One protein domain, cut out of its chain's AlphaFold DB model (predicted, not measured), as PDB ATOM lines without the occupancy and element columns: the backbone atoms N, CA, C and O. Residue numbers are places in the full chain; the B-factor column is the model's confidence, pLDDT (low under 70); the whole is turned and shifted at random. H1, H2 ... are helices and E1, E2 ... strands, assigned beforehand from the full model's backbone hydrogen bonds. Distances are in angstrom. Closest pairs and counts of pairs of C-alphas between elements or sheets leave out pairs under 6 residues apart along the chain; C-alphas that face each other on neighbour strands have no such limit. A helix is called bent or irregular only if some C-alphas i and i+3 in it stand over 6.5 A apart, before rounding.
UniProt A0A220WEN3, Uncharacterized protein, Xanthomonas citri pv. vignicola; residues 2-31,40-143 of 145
ATOM      1  N   VAL A   2      15.926  35.351  29.432       92.12
ATOM      2  CA  VAL A   2      16.428  34.113  28.777       92.12
ATOM      3  C   VAL A   2      15.337  33.056  28.614       92.12
ATOM      4  O   VAL A   2      15.106  32.575  27.511       92.12
ATOM      5  N   GLU A   3      14.637  32.729  29.702       93.81
ATOM      6  CA  GLU A   3      13.593  31.702  29.687       93.81
ATOM      7  C   GLU A   3      12.483  32.021  28.679       93.81
ATOM      8  O   GLU A   3      12.045  31.138  27.954       93.81
ATOM      9  N   VAL A   4      12.083  33.292  28.577       95.25
ATOM     10  CA  VAL A   4      11.081  33.758  27.609       95.25
ATOM     11  C   VAL A   4      11.548  33.498  26.175       95.25
ATOM     12  O   VAL A   4      10.801  32.927  25.385       95.25
ATOM     13  N   ILE A   5      12.791  33.864  25.850       96.75
ATOM     14  CA  ILE A   5      13.390  33.631  24.528       96.75
ATOM     15  C   ILE A   5      13.425  32.139  24.197       96.75
ATOM     16  O   ILE A   5      12.967  31.736  23.132       96.75
ATOM     17  N   VAL A   6      13.929  31.317  25.120       97.06
ATOM     18  CA  VAL A   6      14.026  29.863  24.937       97.06
ATOM     19  C   VAL A   6      12.641  29.238  24.788       97.06
ATOM     20  O   VAL A   6      12.449  28.380  23.930       97.06
ATOM     21  N   ARG A   7      11.665  29.673  25.592       97.00
ATOM     22  CA  ARG A   7      10.283  29.191  25.525       97.00
ATOM     23  C   ARG A   7       9.681  29.470  24.153       97.00
ATOM     24  O   ARG A   7       9.243  28.524  23.514       97.00
ATOM     25  N   MET A   8       9.736  30.721  23.692       97.44
ATOM     26  CA  MET A   8       9.244  31.109  22.364       97.44
ATOM     27  C   MET A   8       9.950  30.335  21.252       97.44
ATOM     28  O   MET A   8       9.294  29.788  20.372       97.44
ATOM     29  N   ALA A   9      11.282  30.224  21.319       97.56
ATOM     30  CA  ALA A   9      12.045  29.503  20.308       97.56
ATOM     31  C   ALA A   9      11.617  28.026  20.211       97.56
ATOM     32  O   ALA A   9      11.481  27.469  19.125       97.56
ATOM     33  N   LYS A  10      11.363  27.383  21.351       96.31
ATOM     34  CA  LYS A  10      10.943  25.979  21.391       96.31
ATOM     35  C   LYS A  10       9.468  25.761  21.049       96.31
ATOM     36  O   LYS A  10       9.124  24.637  20.709       96.31
ATOM     37  N   SER A  11       8.612  26.777  21.183       96.44
ATOM     38  CA  SER A  11       7.162  26.636  20.995       96.44
ATOM     39  C   SER A  11       6.647  27.113  19.643       96.44
ATOM     40  O   SER A  11       5.557  26.709  19.257       96.44
ATOM     41  N   PHE A  12       7.355  28.019  18.964       97.19
ATOM     42  CA  PHE A  12       6.869  28.604  17.716       97.19
ATOM     43  C   PHE A  12       7.112  27.680  16.529       97.19
ATOM     44  O   PHE A  12       8.235  27.230  16.295       97.19
ATOM     45  N   GLU A  13       6.050  27.459  15.763       96.62
ATOM     46  CA  GLU A  13       6.001  26.562  14.608       96.62
ATOM     47  C   GLU A  13       5.541  27.295  13.338       96.62
ATOM     48  O   GLU A  13       5.794  26.835  12.226       96.62
ATOM     49  N   THR A  14       4.892  28.456  13.476       96.12
ATOM     50  CA  THR A  14       4.384  29.256  12.356       96.12
ATOM     51  C   THR A  14       4.734  30.737  12.492       96.12
ATOM     52  O   THR A  14       4.966  31.266  13.580       96.12
ATOM     53  N   ARG A  15       4.703  31.472  11.371       95.12
ATOM     54  CA  ARG A  15       4.928  32.931  11.376       95.12
ATOM     55  C   ARG A  15       3.882  33.691  12.191       95.12
ATOM     56  O   ARG A  15       4.162  34.794  12.664       95.12
ATOM     57  N   ALA A  16       2.681  33.125  12.329       94.50
ATOM     58  CA  ALA A  16       1.606  33.711  13.117       94.50
ATOM     59  C   ALA A  16       1.931  33.695  14.618       94.50
ATOM     60  O   ALA A  16       1.559  34.635  15.320       94.50
ATOM     61  N   ASP A  17       2.708  32.713  15.084       96.81
ATOM     62  CA  ASP A  17       3.120  32.612  16.489       96.81
ATOM     63  C   ASP A  17       4.020  33.786  16.906       96.81
ATOM     64  O   ASP A  17       4.064  34.191  18.065       96.81
ATOM     65  N   MET A  18       4.699  34.412  15.946       96.00
ATOM     66  CA  MET A  18       5.549  35.575  16.199       96.00
ATOM     67  C   MET A  18       4.765  36.892  16.276       96.00
ATOM     68  O   MET A  18       5.360  37.946  16.500       96.00
ATOM     69  N   ALA A  19       3.444  36.877  16.074       95.06
ATOM     70  CA  ALA A  19       2.623  38.079  16.179       95.06
ATOM     71  C   ALA A  19       2.605  38.632  17.619       95.06
ATOM     72  O   ALA A  19       2.606  37.847  18.570       95.06
ATOM     73  N   PRO A  20       2.507  39.967  17.813       95.25
ATOM     74  CA  PRO A  20       2.598  40.585  19.137       95.25
ATOM     75  C   PRO A  20       1.675  39.974  20.198       95.25
ATOM     76  O   PRO A  20       2.106  39.760  21.327       95.25
ATOM     77  N   MET A  21       0.431  39.639  19.836       93.56
ATOM     78  CA  MET A  21      -0.528  39.025  20.763       93.56
ATOM     79  C   MET A  21      -0.088  37.633  21.233       93.56
ATOM     80  O   MET A  21      -0.165  37.336  22.422       93.56
ATOM     81  N   HIS A  22       0.388  36.787  20.318       96.44
ATOM     82  CA  HIS A  22       0.822  35.437  20.671       96.44
ATOM     83  C   HIS A  22       2.144  35.464  21.447       96.44
ATOM     84  O   HIS A  22       2.308  34.745  22.432       96.44
ATOM     85  N   VAL A  23       3.047  36.383  21.091       96.44
ATOM     86  CA  VAL A  23       4.264  36.653  21.865       96.44
ATOM     87  C   VAL A  23       3.925  37.062  23.297       96.44
ATOM     88  O   VAL A  23       4.494  36.493  24.227       96.44
ATOM     89  N   ALA A  24       2.988  37.992  23.499       94.50
ATOM     90  CA  ALA A  24       2.538  38.398  24.833       94.50
ATOM     91  C   ALA A  24       2.010  37.198  25.636       94.50
ATOM     92  O   ALA A  24       2.403  36.990  26.781       94.50
ATOM     93  N   GLN A  25       1.190  36.354  25.002       94.75
ATOM     94  CA  GLN A  25       0.614  35.164  25.624       94.75
ATOM     95  C   GLN A  25       1.680  34.145  26.061       94.75
ATOM     96  O   GLN A  25       1.652  33.680  27.198       94.75
ATOM     97  N   VAL A  26       2.623  33.794  25.183       95.44
ATOM     98  CA  VAL A  26       3.648  32.774  25.478       95.44
ATOM     99  C   VAL A  26       4.696  33.287  26.465       95.44
ATOM    100  O   VAL A  26       5.168  32.538  27.330       95.44
ATOM    101  N   SER A  27       5.058  34.565  26.351       92.25
ATOM    102  CA  SER A  27       6.052  35.198  27.218       92.25
ATOM    103  C   SER A  27       5.505  35.600  28.589       92.25
ATOM    104  O   SER A  27       6.285  35.699  29.533       92.25
ATOM    105  N   GLY A  28       4.193  35.832  28.704       92.81
ATOM    106  CA  GLY A  28       3.583  36.463  29.874       92.81
ATOM    107  C   GLY A  28       3.983  37.933  30.050       92.81
ATOM    108  O   GLY A  28       3.827  38.473  31.142       92.81
ATOM    109  N   LEU A  29       4.549  38.567  29.016       90.75
ATOM    110  CA  LEU A  29       4.994  39.957  29.062       90.75
ATOM    111  C   LEU A  29       3.871  40.904  28.642       90.75
ATOM    112  O   LEU A  29       3.229  40.716  27.607       90.75
ATOM    113  N   GLU A  30       3.709  41.981  29.403       90.38
ATOM    114  CA  GLU A  30       2.872  43.114  29.017       90.38
ATOM    115  C   GLU A  30       3.618  43.974  27.992       90.38
ATOM    116  O   GLU A  30       4.393  44.870  28.325       90.38
ATOM    117  N   VAL A  31       3.421  43.660  26.714       89.38
ATOM    118  CA  VAL A  31       3.986  44.424  25.599       89.38
ATOM    119  C   VAL A  31       3.011  45.509  25.155       89.38
ATOM    120  O   VAL A  31       1.822  45.257  24.963       89.38
ATOM    121  N   THR A  40       5.873  46.673  19.027       95.50
ATOM    122  CA  THR A  40       5.175  46.353  20.274       95.50
ATOM    123  C   THR A  40       6.164  45.707  21.221       95.50
ATOM    124  O   THR A  40       6.819  44.738  20.848       95.50
ATOM    125  N   GLY A  41       6.338  46.257  22.416       94.94
ATOM    126  CA  GLY A  41       7.463  45.877  23.254       94.94
ATOM    127  C   GLY A  41       7.408  46.424  24.667       94.94
ATOM    128  O   GLY A  41       6.395  46.957  25.115       94.94
ATOM    129  N   LEU A  42       8.524  46.264  25.366       95.31
ATOM    130  CA  LEU A  42       8.755  46.792  26.699       95.31
ATOM    131  C   LEU A  42      10.251  47.017  26.911       95.31
ATOM    132  O   LEU A  42      11.098  46.467  26.205       95.31
ATOM    133  N   GLN A  43      10.561  47.789  27.937       95.12
ATOM    134  CA  GLN A  43      11.913  47.976  28.432       95.12
ATOM    135  C   GLN A  43      11.929  47.769  29.942       95.12
ATOM    136  O   GLN A  43      10.924  47.994  30.615       95.12
ATOM    137  N   GLY A  44      13.067  47.352  30.480       93.81
ATOM    138  CA  GLY A  44      13.215  47.144  31.915       93.81
ATOM    139  C   GLY A  44      14.666  46.974  32.334       93.81
ATOM    140  O   GLY A  44      15.569  46.953  31.500       93.81
ATOM    141  N   ALA A  45      14.889  46.845  33.637       94.06
ATOM    142  CA  ALA A  45      16.208  46.550  34.180       94.06
ATOM    143  C   ALA A  45      16.582  45.074  33.960       94.06
ATOM    144  O   ALA A  45      15.726  44.186  34.009       94.06
ATOM    145  N   LEU A  46      17.869  44.811  33.745       90.56
ATOM    146  CA  LEU A  46      18.441  43.468  33.709       90.56
ATOM    147  C   LEU A  46      19.831  43.529  34.341       90.56
ATOM    148  O   LEU A  46      20.749  44.035  33.714       90.56
ATOM    149  N   GLY A  47      19.967  43.028  35.570       87.44
ATOM    150  CA  GLY A  47      21.231  43.088  36.308       87.44
ATOM    151  C   GLY A  47      21.744  44.524  36.468       87.44
ATOM    152  O   GLY A  47      21.026  45.371  37.002       87.44
ATOM    153  N   GLY A  48      22.976  44.780  36.022       89.31
ATOM    154  CA  GLY A  48      23.601  46.107  36.017       89.31
ATOM    155  C   GLY A  48      23.175  47.012  34.853       89.31
ATOM    156  O   GLY A  48      23.552  48.185  34.828       89.31
ATOM    157  N   GLY A  49      22.408  46.491  33.895       91.62
ATOM    158  CA  GLY A  49      21.956  47.196  32.705       91.62
ATOM    159  C   GLY A  49      20.437  47.253  32.543       91.62
ATOM    160  O   GLY A  49      19.644  47.124  33.480       91.62
ATOM    161  N   HIS A  50      20.023  47.474  31.302       95.62
ATOM    162  CA  HIS A  50      18.639  47.480  30.861       95.62
ATOM    163  C   HIS A  50      18.484  46.647  29.592       95.62
ATOM    164  O   HIS A  50      19.439  46.390  28.854       95.62
ATOM    165  N   TYR A  51      17.250  46.242  29.330       95.56
ATOM    166  CA  TYR A  51      16.877  45.573  28.102       95.56
ATOM    167  C   TYR A  51      15.756  46.318  27.387       95.56
ATOM    168  O   TYR A  51      14.908  46.949  28.017       95.56
ATOM    169  N   GLU A  52      15.742  46.184  26.067       96.25
ATOM    170  CA  GLU A  52      14.605  46.490  25.206       96.25
ATOM    171  C   GLU A  52      14.158  45.183  24.553       96.25
ATOM    172  O   GLU A  52      14.969  44.470  23.957       96.25
ATOM    173  N   PHE A  53      12.875  44.864  24.672       97.00
ATOM    174  CA  PHE A  53      12.229  43.755  23.987       97.00
ATOM    175  C   PHE A  53      11.189  44.311  23.023       97.00
ATOM    176  O   PHE A  53      10.341  45.100  23.434       97.00
ATOM    177  N   ALA A  54      11.218  43.891  21.762       96.88
ATOM    178  CA  ALA A  54      10.290  44.384  20.756       96.88
ATOM    179  C   ALA A  54       9.905  43.313  19.736       96.88
ATOM    180  O   ALA A  54      10.739  42.543  19.268       96.88
ATOM    181  N   VAL A  55       8.644  43.353  19.325       97.38
ATOM    182  CA  VAL A  55       8.052  42.595  18.224       97.38
ATOM    183  C   VAL A  55       7.675  43.581  17.130       97.38
ATOM    184  O   VAL A  55       7.006  44.582  17.393       97.38
ATOM    185  N   TRP A  56       8.132  43.347  15.907       96.12
ATOM    186  CA  TRP A  56       7.946  44.293  14.806       96.12
ATOM    187  C   TRP A  56       8.063  43.601  13.451       96.12
ATOM    188  O   TRP A  56       8.593  42.500  13.351       96.12
ATOM    189  N   LYS A  57       7.575  44.245  12.390       93.19
ATOM    190  CA  LYS A  57       7.823  43.791  11.016       93.19
ATOM    191  C   LYS A  57       8.972  44.582  10.388       93.19
ATOM    192  O   LYS A  57       8.913  45.812  10.439       93.19
ATOM    193  N   PRO A  58       9.935  43.926   9.712       87.38
ATOM    194  CA  PRO A  58      10.967  44.602   8.922       87.38
ATOM    195  C   PRO A  58      10.425  45.640   7.937       87.38
ATOM    196  O   PRO A  58      10.970  46.732   7.801       87.38
ATOM    197  N   TYR A  59       9.310  45.310   7.290       89.31
ATOM    198  CA  TYR A  59       8.530  46.197   6.434       89.31
ATOM    199  C   TYR A  59       7.062  45.753   6.432       89.31
ATOM    200  O   TYR A  59       6.747  44.617   6.779       89.31
ATOM    201  N   ALA A  60       6.141  46.630   6.018       87.19
ATOM    202  CA  ALA A  60       4.695  46.402   6.160       87.19
ATOM    203  C   ALA A  60       4.199  45.070   5.553       87.19
ATOM    204  O   ALA A  60       3.364  44.384   6.142       87.19
ATOM    205  N   ARG A  61       4.747  44.686   4.392       90.12
ATOM    206  CA  ARG A  61       4.404  43.443   3.675       90.12
ATOM    207  C   ARG A  61       5.221  42.219   4.105       90.12
ATOM    208  O   ARG A  61       5.102  41.179   3.467       90.12
ATOM    209  N   HIS A  62       6.061  42.323   5.136       90.38
ATOM    210  CA  HIS A  62       6.852  41.184   5.594       90.38
ATOM    211  C   HIS A  62       5.912  40.067   6.091       90.38
ATOM    212  O   HIS A  62       4.949  40.370   6.819       90.38
ATOM    213  N   PRO A  63       6.136  38.801   5.686       89.12
ATOM    214  CA  PRO A  63       5.212  37.707   5.980       89.12
ATOM    215  C   PRO A  63       5.170  37.347   7.470       89.12
ATOM    216  O   PRO A  63       4.132  36.913   7.958       89.12
ATOM    217  N   GLY A  64       6.269  37.551   8.199       90.81
ATOM    218  CA  GLY A  64       6.370  37.305   9.641       90.81
ATOM    219  C   GLY A  64       6.697  38.558  10.451       90.81
ATOM    220  O   GLY A  64       6.921  39.636   9.893       90.81
ATOM    221  N   HIS A  65       6.741  38.399  11.770       96.25
ATOM    222  CA  HIS A  65       7.322  39.383  12.683       96.25
ATOM    223  C   HIS A  65       8.727  38.942  13.092       96.25
ATOM    224  O   HIS A  65       9.034  37.755  13.116       96.25
ATOM    225  N   THR A  66       9.555  39.910  13.454       97.06
ATOM    226  CA  THR A  66      10.833  39.718  14.129       97.06
ATOM    227  C   THR A  66      10.647  40.047  15.600       97.06
ATOM    228  O   THR A  66      10.030  41.058  15.947       97.06
ATOM    229  N   ILE A  67      11.215  39.212  16.463       97.81
ATOM    230  CA  ILE A  67      11.300  39.474  17.899       97.81
ATOM    231  C   ILE A  67      12.749  39.811  18.199       97.81
ATOM    232  O   ILE A  67      13.638  39.053  17.831       97.81
ATOM    233  N   GLU A  68      13.004  40.935  18.853       97.81
ATOM    234  CA  GLU A  68      14.349  41.371  19.208       97.81
ATOM    235  C   GLU A  68      14.429  41.684  20.701       97.81
ATOM    236  O   GLU A  68      13.619  42.437  21.235       97.81
ATOM    237  N   LEU A  69      15.440  41.121  21.356       97.62
ATOM    238  CA  LEU A  69      15.905  41.504  22.681       97.62
ATOM    239  C   LEU A  69      17.265  42.181  22.520       97.62
ATOM    240  O   LEU A  69      18.192  41.567  21.999       97.62
ATOM    241  N   THR A  70      17.406  43.412  22.992       97.31
ATOM    242  CA  THR A  70      18.687  44.124  23.072       97.31
ATOM    243  C   THR A  70      19.013  44.397  24.538       97.31
ATOM    244  O   THR A  70      18.130  44.798  25.286       97.31
ATOM    245  N   VAL A  71      20.268  44.194  24.947       96.19
ATOM    246  CA  VAL A  71      20.760  44.435  26.316       96.19
ATOM    247  C   VAL A  71      21.881  45.467  26.276       96.19
ATOM    248  O   VAL A  71      22.782  45.376  25.435       96.19
ATOM    249  N   ARG A  72      21.812  46.470  27.157       94.25
ATOM    250  CA  ARG A  72      22.797  47.555  27.253       94.25
ATOM    251  C   ARG A  72      23.031  47.984  28.712       94.25
ATOM    252  O   ARG A  72      22.085  47.969  29.491       94.25
ATOM    253  N   PRO A  73      24.231  48.473  29.071       92.94
ATOM    254  CA  PRO A  73      25.453  48.431  28.273       92.94
ATOM    255  C   PRO A  73      25.909  46.980  28.082       92.94
ATOM    256  O   PRO A  73      25.604  46.106  28.889       92.94
ATOM    257  N   PHE A  74      26.583  46.700  26.973       87.00
ATOM    258  CA  PHE A  74      26.971  45.328  26.657       87.00
ATOM    259  C   PHE A  74      28.028  44.790  27.635       87.00
ATOM    260  O   PHE A  74      28.038  43.613  27.993       87.00
ATOM    261  N   GLU A  75      28.875  45.696  28.107       86.81
ATOM    262  CA  GLU A  75      29.990  45.489  29.019       86.81
ATOM    263  C   GLU A  75      29.550  44.920  30.374       86.81
ATOM    264  O   GLU A  75      30.348  44.276  31.049       86.81
ATOM    265  N   ALA A  76      28.281  45.110  30.757       89.38
ATOM    266  CA  ALA A  76      27.730  44.554  31.989       89.38
ATOM    267  C   ALA A  76      27.551  43.024  31.932       89.38
ATOM    268  O   ALA A  76      27.477  42.382  32.974       89.38
ATOM    269  N   CYS A  77      27.531  42.420  30.734       92.50
ATOM    270  CA  CYS A  77      27.403  40.971  30.538       92.50
ATOM    271  C   CYS A  77      26.201  40.336  31.277       92.50
ATOM    272  O   CYS A  77      26.241  39.169  31.666       92.50
ATOM    273  N   ASP A  78      25.102  41.081  31.441       93.12
ATOM    274  CA  ASP A  78      23.932  40.627  32.210       93.12
ATOM    275  C   ASP A  78      23.180  39.453  31.555       93.12
ATOM    276  O   ASP A  78      22.360  38.783  32.186       93.12
ATOM    277  N   LEU A  79      23.457  39.185  30.273       94.12
ATOM    278  CA  LEU A  79      22.901  38.068  29.521       94.12
ATOM    279  C   LEU A  79      24.013  37.096  29.113       94.12
ATOM    280  O   LEU A  79      24.792  37.364  28.197       94.12
ATOM    281  N   SER A  80      24.069  35.949  29.789       94.50
ATOM    282  CA  SER A  80      25.035  34.889  29.488       94.50
ATOM    283  C   SER A  80      24.717  34.186  28.166       94.50
ATOM    284  O   SER A  80      23.574  33.828  27.894       94.50
ATOM    285  N   PHE A  81      25.746  33.905  27.369       97.38
ATOM    286  CA  PHE A  81      25.621  33.078  26.171       97.38
ATOM    287  C   PHE A  81      25.213  31.640  26.513       97.38
ATOM    288  O   PHE A  81      24.311  31.090  25.886       97.38
ATOM    289  N   LYS A  82      25.819  31.047  27.551       97.56
ATOM    290  CA  LYS A  82      25.568  29.652  27.950       97.56
ATOM    291  C   LYS A  82      24.101  29.402  28.311       97.56
ATOM    292  O   LYS A  82      23.561  28.350  27.980       97.56
ATOM    293  N   SER A  83      23.450  30.377  28.948       96.25
ATOM    294  CA  SER A  83      22.048  30.251  29.362       96.25
ATOM    295  C   SER A  83      21.065  30.243  28.186       96.25
ATOM    296  O   SER A  83      19.969  29.709  28.329       96.25
ATOM    297  N   LEU A  84      21.453  30.780  27.025       97.25
ATOM    298  CA  LEU A  84      20.714  30.635  25.766       97.25
ATOM    299  C   LEU A  84      21.150  29.382  25.002       97.25
ATOM    300  O   LEU A  84      20.306  28.636  24.517       97.25
ATOM    301  N   HIS A  85      22.457  29.141  24.924       98.25
ATOM    302  CA  HIS A  85      23.045  28.054  24.152       98.25
ATOM    303  C   HIS A  85      22.555  26.676  24.603       98.25
ATOM    304  O   HIS A  85      22.006  25.929  23.793       98.25
ATOM    305  N   ASP A  86      22.723  26.334  25.884       98.25
ATOM    306  CA  ASP A  86      22.479  24.962  26.339       98.25
ATOM    307  C   ASP A  86      21.010  24.539  26.162       98.25
ATOM    308  O   ASP A  86      20.775  23.451  25.632       98.25
ATOM    309  N   PRO A  87      20.004  25.367  26.515       98.19
ATOM    310  CA  PRO A  87      18.608  24.991  26.308       98.19
ATOM    311  C   PRO A  87      18.193  24.915  24.834       98.19
ATOM    312  O   PRO A  87      17.306  24.124  24.509       98.19
ATOM    313  N   LEU A  88      18.797  25.724  23.954       98.31
ATOM    314  CA  LEU A  88      18.523  25.682  22.514       98.31
ATOM    315  C   LEU A  88      19.127  24.423  21.882       98.31
ATOM    316  O   LEU A  88      18.427  23.710  21.168       98.31
ATOM    317  N   VAL A  89      20.373  24.079  22.216       98.25
ATOM    318  CA  VAL A  89      21.005  22.828  21.759       98.25
ATOM    319  C   VAL A  89      20.250  21.609  22.287       98.25
ATOM    320  O   VAL A  89      19.931  20.704  21.520       98.25
ATOM    321  N   ALA A  90      19.871  21.603  23.568       97.81
ATOM    322  CA  ALA A  90      19.029  20.547  24.134       97.81
ATOM    323  C   ALA A  90      17.631  20.485  23.484       97.81
ATOM    324  O   ALA A  90      16.979  19.446  23.511       97.81
ATOM    325  N   GLY A  91      17.167  21.593  22.896       95.62
ATOM    326  CA  GLY A  91      15.952  21.676  22.085       95.62
ATOM    327  C   GLY A  91      16.122  21.215  20.635       95.62
ATOM    328  O   GLY A  91      15.167  21.329  19.871       95.62
ATOM    329  N   GLY A  92      17.300  20.717  20.246       96.56
ATOM    330  CA  GLY A  92      17.574  20.189  18.908       96.56
ATOM    331  C   GLY A  92      17.933  21.244  17.860       96.56
ATOM    332  O   GLY A  92      17.888  20.943  16.670       96.56
ATOM    333  N   PHE A  93      18.272  22.470  18.268       98.19
ATOM    334  CA  PHE A  93      18.716  23.498  17.329       98.19
ATOM    335  C   PHE A  93      20.129  23.190  16.813       98.19
ATOM    336  O   PHE A  93      21.041  22.921  17.598       98.19
ATOM    337  N   GLY A  94      20.318  23.285  15.496       97.88
ATOM    338  CA  GLY A  94      21.641  23.338  14.880       97.88
ATOM    339  C   GLY A  94      22.335  24.653  15.226       97.88
ATOM    340  O   GLY A  94      21.664  25.661  15.432       97.88
ATOM    341  N   VAL A  95      23.669  24.651  15.303       98.00
ATOM    342  CA  VAL A  95      24.458  25.827  15.703       98.00
ATOM    343  C   VAL A  95      25.506  26.140  14.649       98.00
ATOM    344  O   VAL A  95      26.322  25.285  14.306       98.00
ATOM    345  N   THR A  96      25.527  27.382  14.179       96.38
ATOM    346  CA  THR A  96      26.575  27.902  13.295       96.38
ATOM    347  C   THR A  96      27.065  29.264  13.788       96.38
ATOM    348  O   THR A  96      26.443  29.918  14.628       96.38
ATOM    349  N   LYS A  97      28.229  29.690  13.302       96.44
ATOM    350  CA  LYS A  97      28.812  31.003  13.595       96.44
ATOM    351  C   LYS A  97      29.119  31.709  12.286       96.44
ATOM    352  O   LYS A  97      29.450  31.045  11.302       96.44
ATOM    353  N   ASN A  98      29.039  33.036  12.271       94.75
ATOM    354  CA  ASN A  98      29.545  33.777  11.121       94.75
ATOM    355  C   ASN A  98      31.077  33.733  11.051       94.75
ATOM    356  O   ASN A  98      31.768  33.419  12.018       94.75
ATOM    357  N   ALA A  99      31.604  34.067   9.874       92.56
ATOM    358  CA  ALA A  99      33.038  34.111   9.646       92.56
ATOM    359  C   ALA A  99      33.733  35.177  10.512       92.56
ATOM    360  O   ALA A  99      33.178  36.241  10.817       92.56
ATOM    361  N   VAL A 100      34.995  34.908  10.846       89.94
ATOM    362  CA  VAL A 100      35.888  35.875  11.493       89.94
ATOM    363  C   VAL A 100      36.030  37.119  10.606       89.94
ATOM    364  O   VAL A 100      36.087  37.019   9.383       89.94
ATOM    365  N   GLY A 101      36.063  38.302  11.225       89.62
ATOM    366  CA  GLY A 101      36.081  39.601  10.534       89.62
ATOM    367  C   GLY A 101      34.716  40.295  10.477       89.62
ATOM    368  O   GLY A 101      34.657  41.507  10.288       89.62
ATOM    369  N   PHE A 102      33.626  39.567  10.734       93.00
ATOM    370  CA  PHE A 102      32.304  40.147  10.986       93.00
ATOM    371  C   PHE A 102      32.060  40.355  12.486       93.00
ATOM    372  O   PHE A 102      32.803  39.847  13.326       93.00
ATOM    373  N   LYS A 103      30.996  41.080  12.853       93.56
ATOM    374  CA  LYS A 103      30.575  41.188  14.258       93.56
ATOM    375  C   LYS A 103      30.237  39.787  14.807       93.56
ATOM    376  O   LYS A 103      29.405  39.130  14.177       93.56
ATOM    377  N   PRO A 104      30.800  39.342  15.948       97.00
ATOM    378  CA  PRO A 104      30.556  38.001  16.478       97.00
ATOM    379  C   PRO A 104      29.069  37.671  16.605       97.00
ATOM    380  O   PRO A 104      28.319  38.377  17.287       97.00
ATOM    381  N   THR A 105      28.639  36.632  15.890       98.00
ATOM    382  CA  THR A 105      27.240  36.207  15.847       98.00
ATOM    383  C   THR A 105      27.148  34.687  15.797       98.00
ATOM    384  O   THR A 105      27.802  34.034  14.981       98.00
ATOM    385  N   VAL A 106      26.308  34.128  16.664       98.31
ATOM    386  CA  VAL A 106      25.954  32.706  16.686       98.31
ATOM    387  C   VAL A 106      24.514  32.559  16.212       98.31
ATOM    388  O   VAL A 106      23.634  33.287  16.668       98.31
ATOM    389  N   TYR A 107      24.280  31.618  15.309       98.12
ATOM    390  CA  TYR A 107      22.967  31.298  14.771       98.12
ATOM    391  C   TYR A 107      22.549  29.942  15.315       98.12
ATOM    392  O   TYR A 107      23.305  28.973  15.227       98.12
ATOM    393  N   PHE A 108      21.344  29.884  15.865       98.44
ATOM    394  CA  PHE A 108      20.676  28.636  16.191       98.44
ATOM    395  C   PHE A 108      19.523  28.461  15.219       98.44
ATOM    396  O   PHE A 108      18.724  29.381  15.062       98.44
ATOM    397  N   GLU A 109      19.411  27.298  14.594       97.12
ATOM    398  CA  GLU A 109      18.341  27.034  13.634       97.12
ATOM    399  C   GLU A 109      17.613  25.723  13.909       97.12
ATOM    400  O   GLU A 109      18.199  24.735  14.350       97.12
ATOM    401  N   ARG A 110      16.316  25.705  13.606       96.38
ATOM    402  CA  ARG A 110      15.487  24.498  13.618       96.38
ATOM    403  C   ARG A 110      14.602  24.481  12.376       96.38
ATOM    404  O   ARG A 110      14.031  25.505  12.006       96.38
ATOM    405  N   ALA A 111      14.502  23.319  11.729       96.38
ATOM    406  CA  ALA A 111      13.554  23.115  10.635       96.38
ATOM    407  C   ALA A 111      12.122  23.121  11.170       96.38
ATOM    408  O   ALA A 111      11.840  22.485  12.186       96.38
ATOM    409  N   LEU A 112      11.235  23.795  10.452       95.38
ATOM    410  CA  LEU A 112       9.798  23.776  10.664       95.38
ATOM    411  C   LEU A 112       9.107  23.170   9.435       95.38
ATOM    412  O   LEU A 112       9.747  22.847   8.431       95.38
ATOM    413  N   ALA A 113       7.787  23.011   9.518       92.56
ATOM    414  CA  ALA A 113       6.975  22.610   8.375       92.56
ATOM    415  C   ALA A 113       7.061  23.630   7.218       92.56
ATOM    416  O   ALA A 113       7.543  24.754   7.380       92.56
ATOM    417  N   ASP A 114       6.598  23.222   6.034       88.94
ATOM    418  CA  ASP A 114       6.454  24.082   4.848       88.94
ATOM    419  C   ASP A 114       7.744  24.789   4.390       88.94
ATOM    420  O   ASP A 114       7.711  25.869   3.800       88.94
ATOM    421  N   GLY A 115       8.902  24.177   4.663       92.31
ATOM    422  CA  GLY A 115      10.208  24.714   4.277       92.31
ATOM    423  C   GLY A 115      10.636  25.944   5.080       92.31
ATOM    424  O   GLY A 115      11.519  26.677   4.641       92.31
ATOM    425  N   LEU A 116      10.024  26.199   6.240       94.94
ATOM    426  CA  LEU A 116      10.419  27.290   7.126       94.94
ATOM    427  C   LEU A 116      11.560  26.889   8.061       94.94
ATOM    428  O   LEU A 116      11.731  25.729   8.442       94.94
ATOM    429  N   GLY A 117      12.351  27.884   8.440       96.25
ATOM    430  CA  GLY A 117      13.374  27.790   9.465       96.25
ATOM    431  C   GLY A 117      13.069  28.793  10.560       96.25
ATOM    432  O   GLY A 117      12.757  29.950  10.275       96.25
ATOM    433  N   LEU A 118      13.158  28.354  11.811       97.38
ATOM    434  CA  LEU A 118      13.203  29.262  12.947       97.38
ATOM    435  C   LEU A 118      14.661  29.535  13.296       97.38
ATOM    436  O   LEU A 118      15.401  28.606  13.624       97.38
ATOM    437  N   TYR A 119      15.040  30.807  13.276       97.50
ATOM    438  CA  TYR A 119      16.397  31.268  13.529       97.50
ATOM    439  C   TYR A 119      16.442  32.083  14.818       97.50
ATOM    440  O   TYR A 119      15.718  33.068  14.959       97.50
ATOM    441  N   VAL A 120      17.315  31.699  15.751       98.38
ATOM    442  CA  VAL A 120      17.704  32.523  16.901       98.38
ATOM    443  C   VAL A 120      19.099  33.078  16.630       98.38
ATOM    444  O   VAL A 120      20.093  32.357  16.681       98.38
ATOM    445  N   VAL A 121      19.174  34.366  16.317       98.25
ATOM    446  CA  VAL A 121      20.411  35.068  15.960       98.25
ATOM    447  C   VAL A 121      20.937  35.807  17.184       98.25
ATOM    448  O   VAL A 121      20.287  36.719  17.695       98.25
ATOM    449  N   VAL A 122      22.118  35.429  17.664       98.31
ATOM    450  CA  VAL A 122      22.684  35.897  18.934       98.31
ATOM    451  C   VAL A 122      23.970  36.676  18.673       98.31
ATOM    452  O   VAL A 122      24.973  36.103  18.260       98.31
ATOM    453  N   SER A 123      23.968  37.987  18.932       97.94
ATOM    454  CA  SER A 123      25.187  38.810  18.893       97.94
ATOM    455  C   SER A 123      25.977  38.672  20.195       97.94
ATOM    456  O   SER A 123      25.463  39.019  21.266       97.94
ATOM    457  N   THR A 124      27.232  38.236  20.095       97.06
ATOM    458  CA  THR A 124      28.103  37.912  21.237       97.06
ATOM    459  C   THR A 124      29.295  38.866  21.364       97.06
ATOM    460  O   THR A 124      29.470  39.774  20.550       97.06
ATOM    461  N   ASP A 125      30.105  38.693  22.413       95.12
ATOM    462  CA  ASP A 125      31.307  39.501  22.688       95.12
ATOM    463  C   ASP A 125      32.481  39.103  21.811       95.12
ATOM    464  O   ASP A 125      33.255  39.954  21.373       95.12
ATOM    465  N   LYS A 126      32.609  37.804  21.561       93.62
ATOM    466  CA  LYS A 126      33.737  37.208  20.853       93.62
ATOM    467  C   LYS A 126      33.260  36.112  19.916       93.62
ATOM    468  O   LYS A 126      32.211  35.502  20.131       93.62
ATOM    469  N   HIS A 127      34.046  35.891  18.864       92.06
ATOM    470  CA  HIS A 127      33.869  34.771  17.934       92.06
ATOM    471  C   HIS A 127      34.209  33.447  18.616       92.06
ATOM    472  O   HIS A 127      33.407  32.503  18.653       92.06
ATOM    473  N   ASP A 128      35.398  33.428  19.210       90.19
ATOM    474  CA  ASP A 128      35.918  32.311  19.978       90.19
ATOM    475  C   ASP A 128      35.543  32.491  21.446       90.19
ATOM    476  O   ASP A 128      35.701  33.577  22.001       90.19
ATOM    477  N   ASP A 129      35.026  31.423  22.057       92.94
ATOM    478  CA  ASP A 129      34.556  31.409  23.451       92.94
ATOM    479  C   ASP A 129      33.573  32.559  23.797       92.94
ATOM    480  O   ASP A 129      33.884  33.407  24.637       92.94
ATOM    481  N   PRO A 130      32.392  32.635  23.144       95.81
ATOM    482  CA  PRO A 130      31.383  33.648  23.452       95.81
ATOM    483  C   PRO A 130      30.836  33.486  24.874       95.81
ATOM    484  O   PRO A 130      30.442  32.391  25.287       95.81
ATOM    485  N   ARG A 131      30.742  34.595  25.610       96.62
ATOM    486  CA  ARG A 131      30.290  34.610  27.012       96.62
ATOM    487  C   ARG A 131      29.103  35.523  27.248       96.62
ATOM    488  O   ARG A 131      28.209  35.150  28.009       96.62
ATOM    489  N   CYS A 132      29.081  36.677  26.594       96.25
ATOM    490  CA  CYS A 132      28.092  37.725  26.821       96.25
ATOM    491  C   CYS A 132      27.239  37.930  25.572       96.25
ATOM    492  O   CYS A 132      27.738  37.838  24.451       96.25
ATOM    493  N   VAL A 133      25.964  38.264  25.758       96.88
ATOM    494  CA  VAL A 133      25.020  38.526  24.669       96.88
ATOM    495  C   VAL A 133      24.542  39.973  24.718       96.88
ATOM    496  O   VAL A 133      24.019  40.429  25.729       96.88
ATOM    497  N   SER A 134      24.701  40.689  23.602       96.44
ATOM    498  CA  SER A 134      24.197  42.068  23.440       96.44
ATOM    499  C   SER A 134      22.820  42.115  22.792       96.44
ATOM    500  O   SER A 134      22.065  43.070  22.983       96.44
ATOM    501  N   ARG A 135      22.506  41.110  21.971       97.81
ATOM    502  CA  ARG A 135      21.270  41.061  21.201       97.81
ATOM    503  C   ARG A 135      20.885  39.629  20.872       97.81
ATOM    504  O   ARG A 135      21.745  38.827  20.519       97.81
ATOM    505  N   VAL A 136      19.587  39.360  20.912       98.31
ATOM    506  CA  VAL A 136      18.964  38.149  20.381       98.31
ATOM    507  C   VAL A 136      17.850  38.554  19.423       98.31
ATOM    508  O   VAL A 136      17.022  39.388  19.778       98.31
ATOM    509  N   ARG A 137      17.806  37.962  18.230       98.19
ATOM    510  CA  ARG A 137      16.671  38.059  17.303       98.19
ATOM    511  C   ARG A 137      16.073  36.682  17.072       98.19
ATOM    512  O   ARG A 137      16.824  35.729  16.909       98.19
ATOM    513  N   LEU A 138      14.749  36.586  17.059       98.12
ATOM    514  CA  LEU A 138      14.035  35.423  16.544       98.12
ATOM    515  C   LEU A 138      13.410  35.820  15.216       98.12
ATOM    516  O   LEU A 138      12.770  36.875  15.123       98.12
ATOM    517  N   GLU A 139      13.597  34.969  14.219       96.75
ATOM    518  CA  GLU A 139      13.142  35.166  12.844       96.75
ATOM    519  C   GLU A 139      12.606  33.852  12.290       96.75
ATOM    520  O   GLU A 139      13.075  32.776  12.670       96.75
ATOM    521  N   MET A 140      11.620  33.942  11.398       95.94
ATOM    522  CA  MET A 140      11.081  32.776  10.709       95.94
ATOM    523  C   MET A 140      11.044  33.018   9.207       95.94
ATOM    524  O   MET A 140      10.107  33.611   8.655       95.94
ATOM    525  N   GLU A 141      12.081  32.509   8.561       92.94
ATOM    526  CA  GLU A 141      12.363  32.706   7.147       92.94
ATOM    527  C   GLU A 141      12.271  31.379   6.388       92.94
ATOM    528  O   GLU A 141      12.319  30.311   7.004       92.94
ATOM    529  N   PRO A 142      12.078  31.404   5.058       92.62
ATOM    530  CA  PRO A 142      12.275  30.208   4.248       92.62
ATOM    531  C   PRO A 142      13.687  29.654   4.478       92.62
ATOM    532  O   PRO A 142      14.644  30.425   4.521       92.62
ATOM    533  N   ARG A 143      13.822  28.334   4.625       88.62
ATOM    534  CA  ARG A 143      15.138  27.694   4.584       88.62
ATOM    535  C   ARG A 143      15.606  27.653   3.141       88.62
ATOM    536  O   ARG A 143      14.884  27.154   2.278       88.62
TER     537      ARG A 143
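This is residues 2 to 31 and 40 to 143 of the 145 residues of an uncharacterized protein of Xanthomonas citri pv. vignicola (UniProt A0A220WEN3). One twisted wall of seven strands is covered on one face by helices, while no named helix lies on the other face. H1 and H4 lie side by side over the E7, E6 and E5 part, H3 covers the E2 part, and little H2 sits beside the strands. The printed part has 134 residues, with four named helices and seven named strands in the order H1 H2 H3 E1 E2 E3 H4 E4 E5 E6 E7. The sheet runs E1 E2 E3 E7 E6 E5 E4, antiparallel throughout, and the class is mixed. The whole is compact, with a radius of gyration of the C-alphas of 14.2 A and spans of 36 by 31 by 28 A.

H1, residues 2 to 11, begins at C-alpha 2 (16.428, 34.113, 28.777) and is 14.2 A long. H2 is residues 15 to 18 and H3 residues 20 to 27. After the cut come E1, residues 40 to 46, E2, residues 49 to 56, 22.9 A, and E3, residues 66 to 72. H4, residues 81 to 90, is 14.3 A long and is neither bent nor irregular, but only just: C-alphas 83 and 86 are 6.1 A apart. E4 is residues 94 to 97, E5 residues 105 to 111, E6 residues 116 to 124, 25.0 A, and E7 residues 133 to 142, 25.5 A, ending at C-alpha 142 (12.275, 30.208, 4.248).

E1 E2 E3 and E4 E5 E6 E7 are meanders, each strand the antiparallel neighbour of the one before. In the hairpin E2 and E3, N 52 and O 70 are 2.9 A apart, within hydrogen-bond range. E3 and E7 are antiparallel neighbours at 172 degrees, with N 69 and O 136 at 2.8 A. H1, H3 and H4 on one face of the sheet make two layers, helices over strands. H1 lies over E7 and E6 at a height of 9.7 A. H1 and H4 touch, closest at the C-alphas of Val 2 and Leu 84, 6.3 A, with a shallow tilt of 24 degrees, the same way. H1 and H3 touch, closest at the C-alphas of Val 4 and Ser 27, 5.2 A. H2, on the same face, lies over none of the strands, but only just: 2 of its C-alphas fall on E7. In H1 and H3 every O i to N i+4 pair is within hydrogen-bond range, in H4 5 of 6, and H2 is too short for such a pair.

The C-alphas farthest apart, those of Gly 48 and Asp 114, are 41.8 A apart. Residues 32 to 39 are not printed, and C-alphas 31 and 40 are 5.8 A apart across the cut. Of the links that are printed whole, none is long. No printed residue is under 70 in pLDDT.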